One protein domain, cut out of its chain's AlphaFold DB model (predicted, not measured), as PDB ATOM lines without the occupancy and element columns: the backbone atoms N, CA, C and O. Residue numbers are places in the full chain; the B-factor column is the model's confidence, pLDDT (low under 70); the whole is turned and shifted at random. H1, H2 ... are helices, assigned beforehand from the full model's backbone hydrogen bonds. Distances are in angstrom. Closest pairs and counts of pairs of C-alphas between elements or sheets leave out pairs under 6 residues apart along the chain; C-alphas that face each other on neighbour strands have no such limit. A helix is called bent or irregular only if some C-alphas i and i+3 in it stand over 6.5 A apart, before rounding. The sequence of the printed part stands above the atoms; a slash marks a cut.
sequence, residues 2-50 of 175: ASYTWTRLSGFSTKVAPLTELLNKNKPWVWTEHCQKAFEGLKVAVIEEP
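Overview. This is residues 2 to 50 of the 175 residues of the protein "uncharacterized protein LOC107796679" of Nicotiana tabacum (UniProt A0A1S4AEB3). Picture a helical hairpin: H2 and the longer H3 lie side by side and run opposite ways, joined by a long loop whose residues 23 to 28 stick out at one end. The short helix H1 sits at the other end of the hairpin, near the first residue of H2 and the last turns of H3. The printed part has 49 residues with three named helices, in the order H1, H2, H3, and no named strand; its class is all helix. It is only just compact, close to loose, with a radius of gyration of the C-alphas of 11.4 A, and its outline is elongated, spanning 34 by 20 by 15 A.

Along the chain. Begin at C-alpha 2, at (144.272, 168.007, 141.365), where H1 starts; it takes residues 2 to 6 and measures 6.4 A from first to last C-alpha. Go on to C-alpha 12 at (150.878, 175.143, 149.228), where you find the first residue of H2, residues 12 to 21, 14.1 A long. H2 is irregular: C-alphas 15 and 18 are 7.2 A apart, against about 5 A in a regular helix. Past the link, H3 takes residues 33 to 48; it is the longest helix, 22.0 A from C-alpha 33 at (158.230, 162.550, 160.520) to C-alpha 48 at (139.422, 173.029, 155.789).

Arrangement. Look first at H2 and H3, which touch with 14 pairs of C-alphas within 8 A. Their closest C-alphas are those of Pro 18 and Cys 35, 5.4 A apart. They run opposite ways at a steep tilt of 35.2 degrees, only just steep, and form a helical hairpin. Turn next to Trp 6 in H1: its C-alpha is 6.8 A from that of Phe 12, the closest pair of H1 and H2, which are close but not clearly touching. H1 and H3 are also close but not clearly touching; their closest C-alphas are those of Trp 6 and Val 46, 7.9 A apart. Along the backbones of H1 and H3, each O i to N i+4 pair is within hydrogen-bond range; in H2, 4 of 6 are.

Size, cuts and confidence. The two C-alphas farthest apart are those of Asn 26, in the stretch that stands free, and Pro 50, at 34.8 A. The first and last printed C-alphas, Ala 2 and Pro 50, are 12.8 A apart. The printed part has no cut. The link from H1 to H2 is tight, with 5 residues, and the link from H2 to H3 is long, with 11. In the B-factor column the mean pLDDT of the printed part is 74.6; you will find 15 residues under 70, namely residues 2 to 10 and 45 to 50, and H1 has a mean of 52.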
ATOM      1  N   ALA A   2     143.483 167.594 140.196       43.69
ATOM      2  CA  ALA A   2     144.272 168.007 141.365       43.69
ATOM      3  C   ALA A   2     144.844 169.442 141.267       43.69
ATOM      4  O   ALA A   2     144.608 170.269 142.139       43.69
ATOM      5  N   SER A   3     145.537 169.780 140.175       48.19
ATOM      6  CA  SER A   3     146.199 171.084 139.977       48.19
ATOM      7  C   SER A   3     145.330 172.327 140.282       48.19
ATOM      8  O   SER A   3     145.832 173.311 140.829       48.19
ATOM      9  N   TYR A   4     144.024 172.290 139.987       53.72
ATOM     10  CA  TYR A   4     143.139 173.453 140.137       53.72
ATOM     11  C   TYR A   4     142.779 173.775 141.593       53.72
ATOM     12  O   TYR A   4     142.587 174.940 141.928       53.72
ATOM     13  N   THR A   5     142.720 172.773 142.473       53.03
ATOM     14  CA  THR A   5     142.372 172.969 143.889       53.03
ATOM     15  C   THR A   5     143.608 173.285 144.733       53.03
ATOM     16  O   THR A   5     143.570 174.157 145.599       53.03
ATOM     17  N   TRP A   6     144.748 172.655 144.431       59.41
ATOM     18  CA  TRP A   6     145.993 172.814 145.192       59.41
ATOM     19  C   TRP A   6     146.643 174.193 145.060       59.41
ATOM     20  O   TRP A   6     147.246 174.681 146.014       59.41
ATOM     21  N   THR A   7     146.519 174.842 143.898       55.41
ATOM     22  CA  THR A   7     147.105 176.177 143.649       55.41
ATOM     23  C   THR A   7     146.496 177.274 144.517       55.41
ATOM     24  O   THR A   7     147.099 178.337 144.670       55.41
ATOM     25  N   ARG A   8     145.323 177.013 145.101       59.44
ATOM     26  CA  ARG A   8     144.603 177.961 145.942       59.44
ATOM     27  C   ARG A   8     144.897 177.796 147.432       59.44
ATOM     28  O   ARG A   8     144.682 178.750 148.171       59.44
ATOM     29  N   LEU A   9     145.468 176.660 147.843       64.38
ATOM     30  CA  LEU A   9     145.886 176.454 149.225       64.38
ATOM     31  C   LEU A   9     147.003 177.438 149.582       64.38
ATOM     32  O   LEU A   9     148.105 177.407 149.018       64.38
ATOM     33  N   SER A  10     146.737 178.312 150.549       66.06
ATOM     34  CA  SER A  10     147.725 179.298 150.988       66.06
ATOM     35  C   SER A  10     149.013 178.608 151.446       66.06
ATOM     36  O   SER A  10     148.995 177.682 152.262       66.06
ATOM     37  N   GLY A  11     150.162 179.025 150.909       72.31
ATOM     38  CA  GLY A  11     151.457 178.416 151.223       72.31
ATOM     39  C   GLY A  11     151.594 176.952 150.781       72.31
ATOM     40  O   GLY A  11     152.402 176.229 151.367       72.31
ATOM     41  N   PHE A  12     150.825 176.504 149.778       72.56
ATOM     42  CA  PHE A  12     150.878 175.143 149.228       72.56
ATOM     43  C   PHE A  12     152.307 174.678 148.948       72.56
ATOM     44  O   PHE A  12     152.711 173.635 149.447       72.56
ATOM     45  N   SER A  13     153.092 175.482 148.220       76.38
ATOM     46  CA  SER A  13     154.476 175.149 147.856       76.38
ATOM     47  C   SER A  13     155.336 174.823 149.082       76.38
ATOM     48  O   SER A  13     156.075 173.844 149.074       76.38
ATOM     49  N   THR A  14     155.174 175.576 150.171       80.50
ATOM     50  CA  THR A  14     155.868 175.319 151.438       80.50
ATOM     51  C   THR A  14     155.355 174.051 152.121       80.50
ATOM     52  O   THR A  14     156.150 173.287 152.660       80.50
ATOM     53  N   LYS A  15     154.039 173.804 152.084       78.38
ATOM     54  CA  LYS A  15     153.417 172.613 152.684       78.38
ATOM     55  C   LYS A  15     153.808 171.323 151.962       78.38
ATOM     56  O   LYS A  15     153.995 170.307 152.621       78.38
ATOM     57  N   VAL A  16     153.952 171.352 150.636       82.31
ATOM     58  CA  VAL A  16     154.298 170.159 149.846       82.31
ATOM     59  C   VAL A  16     155.784 169.978 149.611       82.31
ATOM     60  O   VAL A  16     156.167 168.884 149.217       82.31
ATOM     61  N   ALA A  17     156.627 170.976 149.889       85.69
ATOM     62  CA  ALA A  17     158.074 170.872 149.694       85.69
ATOM     63  C   ALA A  17     158.683 169.578 150.281       85.69
ATOM     64  O   ALA A  17     159.386 168.890 149.539       85.69
ATOM     65  N   PRO A  18     158.349 169.147 151.518       84.75
ATOM     66  CA  PRO A  18     158.869 167.892 152.069       84.75
ATOM     67  C   PRO A  18     158.437 166.652 151.275       84.75
ATOM     68  O   PRO A  18     159.182 165.685 151.181       84.75
ATOM     69  N   LEU A  19     157.245 166.689 150.673       85.25
ATOM     70  CA  LEU A  19     156.715 165.615 149.832       85.25
ATOM     71  C   LEU A  19     157.319 165.657 148.423       85.25
ATOM     72  O   LEU A  19     157.604 164.614 147.844       85.25
ATOM     73  N   THR A  20     157.559 166.850 147.873       83.12
ATOM     74  CA  THR A  20     158.225 167.028 146.575       83.12
ATOM     75  C   THR A  20     159.682 166.575 146.632       83.12
ATOM     76  O   THR A  20     160.190 166.017 145.661       83.12
ATOM     77  N   GLU A  21     160.354 166.739 147.774       83.62
ATOM     78  CA  GLU A  21     161.711 166.227 147.976       83.62
ATOM     79  C   GLU A  21     161.806 164.700 147.874       83.62
ATOM     80  O   GLU A  21     162.831 164.197 147.413       83.62
ATOM     81  N   LEU A  22     160.739 163.968 148.220       81.38
ATOM     82  CA  LEU A  22     160.679 162.513 148.051       81.38
ATOM     83  C   LEU A  22     160.705 162.087 146.575       81.38
ATOM     84  O   LEU A  22     161.067 160.953 146.275       81.38
ATOM     85  N   LEU A  23     160.347 162.981 145.651       79.56
ATOM     86  CA  LEU A  23     160.358 162.727 144.206       79.56
ATOM     87  C   LEU A  23     161.726 163.024 143.568       79.56
ATOM     88  O   LEU A  23     161.910 162.848 142.360       79.56
ATOM     89  N   ASN A  24     162.698 163.506 144.351       82.19
ATOM     90  CA  ASN A  24     164.019 163.845 143.845       82.19
ATOM     91  C   ASN A  24     164.852 162.582 143.592       82.19
ATOM     92  O   ASN A  24     165.223 161.867 144.519       82.19
ATOM     93  N   LYS A  25     165.235 162.372 142.331       75.44
ATOM     94  CA  LYS A  25     166.018 161.214 141.869       75.44
ATOM     95  C   LYS A  25     167.393 161.072 142.539       75.44
ATOM     96  O   LYS A  25     167.953 159.983 142.538       75.44
ATOM     97  N   ASN A  26     167.935 162.153 143.102       82.81
ATOM     98  CA  ASN A  26     169.257 162.172 143.738       82.81
ATOM     99  C   ASN A  26     169.212 161.914 145.253       82.81
ATOM    100  O   ASN A  26     170.261 161.922 145.898       82.81
ATOM    101  N   LYS A  27     168.024 161.729 145.842       77.19
ATOM    102  CA  LYS A  27     167.860 161.455 147.273       77.19
ATOM    103  C   LYS A  27     167.198 160.087 147.476       77.19
ATOM    104  O   LYS A  27     166.290 159.737 146.727       77.19
ATOM    105  N   PRO A  28     167.619 159.306 148.485       78.44
ATOM    106  CA  PRO A  28     166.906 158.090 148.844       78.44
ATOM    107  C   PRO A  28     165.494 158.444 149.321       78.44
ATOM    108  O   PRO A  28     165.305 159.399 150.077       78.44
ATOM    109  N   TRP A  29     164.507 157.657 148.897       84.56
ATOM    110  CA  TRP A  29     163.131 157.824 149.346       84.56
ATOM    111  C   TRP A  29     163.022 157.398 150.812       84.56
ATOM    112  O   TRP A  29     163.082 156.210 151.134       84.56
ATOM    113  N   VAL A  30     162.906 158.372 151.713       85.19
ATOM    114  CA  VAL A  30     162.787 158.133 153.155       85.19
ATOM    115  C   VAL A  30     161.616 158.939 153.688       85.19
ATOM    116  O   VAL A  30     161.672 160.163 153.768       85.19
ATOM    117  N   TRP A  31     160.557 158.241 154.090       86.12
ATOM    118  CA  TRP A  31     159.404 158.869 154.727       86.12
ATOM    119  C   TRP A  31     159.740 159.265 156.167       86.12
ATOM    120  O   TRP A  31     159.749 158.426 157.069       86.12
ATOM    121  N   THR A  32     160.043 160.543 156.381       89.69
ATOM    122  CA  THR A  32     160.384 161.090 157.702       89.69
ATOM    123  C   THR A  32     159.147 161.596 158.444       89.69
ATOM    124  O   THR A  32     158.098 161.835 157.845       89.69
ATOM    125  N   GLU A  33     159.274 161.854 159.749       88.50
ATOM    126  CA  GLU A  33     158.230 162.550 160.520       88.50
ATOM    127  C   GLU A  33     157.885 163.923 159.924       88.50
ATOM    128  O   GLU A  33     156.736 164.358 159.967       88.50
ATOM    129  N   HIS A  34     158.859 164.590 159.295       85.44
ATOM    130  CA  HIS A  34     158.626 165.847 158.591       85.44
ATOM    131  C   HIS A  34     157.705 165.664 157.373       85.44
ATOM    132  O   HIS A  34     156.798 166.469 157.170       85.44
ATOM    133  N   CYS A  35     157.878 164.574 156.616       81.69
ATOM    134  CA  CYS A  35     156.984 164.209 155.513       81.69
ATOM    135  C   CYS A  35     155.581 163.867 156.024       81.69
ATOM    136  O   CYS A  35     154.590 164.310 155.448       81.69
ATOM    137  N   GLN A  36     155.489 163.136 157.139       87.19
ATOM    138  CA  GLN A  36     154.209 162.795 157.759       87.19
ATOM    139  C   GLN A  36     153.441 164.050 158.195       87.19
ATOM    140  O   GLN A  36     152.277 164.219 157.835       87.19
ATOM    141  N   LYS A  37     154.110 164.976 158.891       85.75
ATOM    142  CA  LYS A  37     153.512 166.241 159.336       85.75
ATOM    143  C   LYS A  37     153.093 167.129 158.161       85.75
ATOM    144  O   LYS A  37     152.048 167.772 158.221       85.75
ATOM    145  N   ALA A  38     153.885 167.152 157.089       83.44
ATOM    146  CA  ALA A  38     153.541 167.849 155.853       83.44
ATOM    147  C   ALA A  38     152.289 167.250 155.193       83.44
ATOM    148  O   ALA A  38     151.390 167.988 154.802       83.44
ATOM    149  N   PHE A  39     152.193 165.920 155.126       83.56
ATOM    150  CA  PHE A  39     151.037 165.215 154.576       83.56
ATOM    151  C   PHE A  39     149.763 165.432 155.402       83.56
ATOM    152  O   PHE A  39     148.701 165.697 154.841       83.56
ATOM    153  N   GLU A  40     149.853 165.376 156.730       81.00
ATOM    154  CA  GLU A  40     148.724 165.662 157.624       81.00
ATOM    155  C   GLU A  40     148.280 167.122 157.534       81.00
ATOM    156  O   GLU A  40     147.091 167.393 157.381       81.00
ATOM    157  N   GLY A  41     149.223 168.068 157.540       78.81
ATOM    158  CA  GLY A  41     148.918 169.485 157.345       78.81
ATOM    159  C   GLY A  41     148.309 169.772 155.972       78.81
ATOM    160  O   GLY A  41     147.436 170.630 155.851       78.81
ATOM    161  N   LEU A  42     148.723 169.029 154.943       77.50
ATOM    162  CA  LEU A  42     148.131 169.103 153.615       77.50
ATOM    163  C   LEU A  42     146.695 168.566 153.606       77.50
ATOM    164  O   LEU A  42     145.822 169.216 153.044       77.50
ATOM    165  N   LYS A  43     146.427 167.430 154.264       74.81
ATOM    166  CA  LYS A  43     145.062 166.907 154.435       74.81
ATOM    167  C   LYS A  43     144.160 167.923 155.123       74.81
ATOM    168  O   LYS A  43     143.085 168.204 154.612       74.81
ATOM    169  N   VAL A  44     144.610 168.484 156.245       72.19
ATOM    170  CA  VAL A  44     143.855 169.505 156.983       72.19
ATOM    171  C   VAL A  44     143.580 170.705 156.085       72.19
ATOM    172  O   VAL A  44     142.429 171.090 155.957       72.19
ATOM    173  N   ALA A  45     144.586 171.224 155.377       69.94
ATOM    174  CA  ALA A  45     144.395 172.346 154.460       69.94
ATOM    175  C   ALA A  45     143.366 172.040 153.358       69.94
ATOM    176  O   ALA A  45     142.527 172.874 153.062       69.94
ATOM    177  N   VAL A  46     143.368 170.837 152.786       67.94
ATOM    178  CA  VAL A  46     142.391 170.436 151.753       67.94
ATOM    179  C   VAL A  46     140.981 170.274 152.313       67.94
ATOM    180  O   VAL A  46     140.010 170.594 151.634       67.94
ATOM    181  N   ILE A  47     140.865 169.754 153.536       66.12
ATOM    182  CA  ILE A  47     139.584 169.510 154.210       66.12
ATOM    183  C   ILE A  47     138.987 170.811 154.766       66.12
ATOM    184  O   ILE A  47     137.767 170.972 154.775       66.12
ATOM    185  N   GLU A  48     139.827 171.729 155.243       61.19
ATOM    186  CA  GLU A  48     139.422 173.029 155.789       61.19
ATOM    187  C   GLU A  48     139.217 174.086 154.702       61.19
ATOM    188  O   GLU A  48     138.365 174.959 154.859       61.19
ATOM    189  N   GLU A  49     139.944 173.991 153.587       61.09
ATOM    190  CA  GLU A  49     139.877 174.932 152.469       61.09
ATOM    191  C   GLU A  49     139.150 174.391 151.213       61.09
ATOM    192  O   GLU A  49     139.607 174.637 150.095       61.09
ATOM    193  N   PRO A  50     137.973 173.735 151.296       58.28
ATOM    194  CA  PRO A  50     137.038 173.717 150.191       58.28
ATOM    195  C   PRO A  50     136.125 174.927 150.383       58.28
ATOM    196  O   PRO A  50     134.961 174.791 150.761       58.28
TER     197      PRO A  50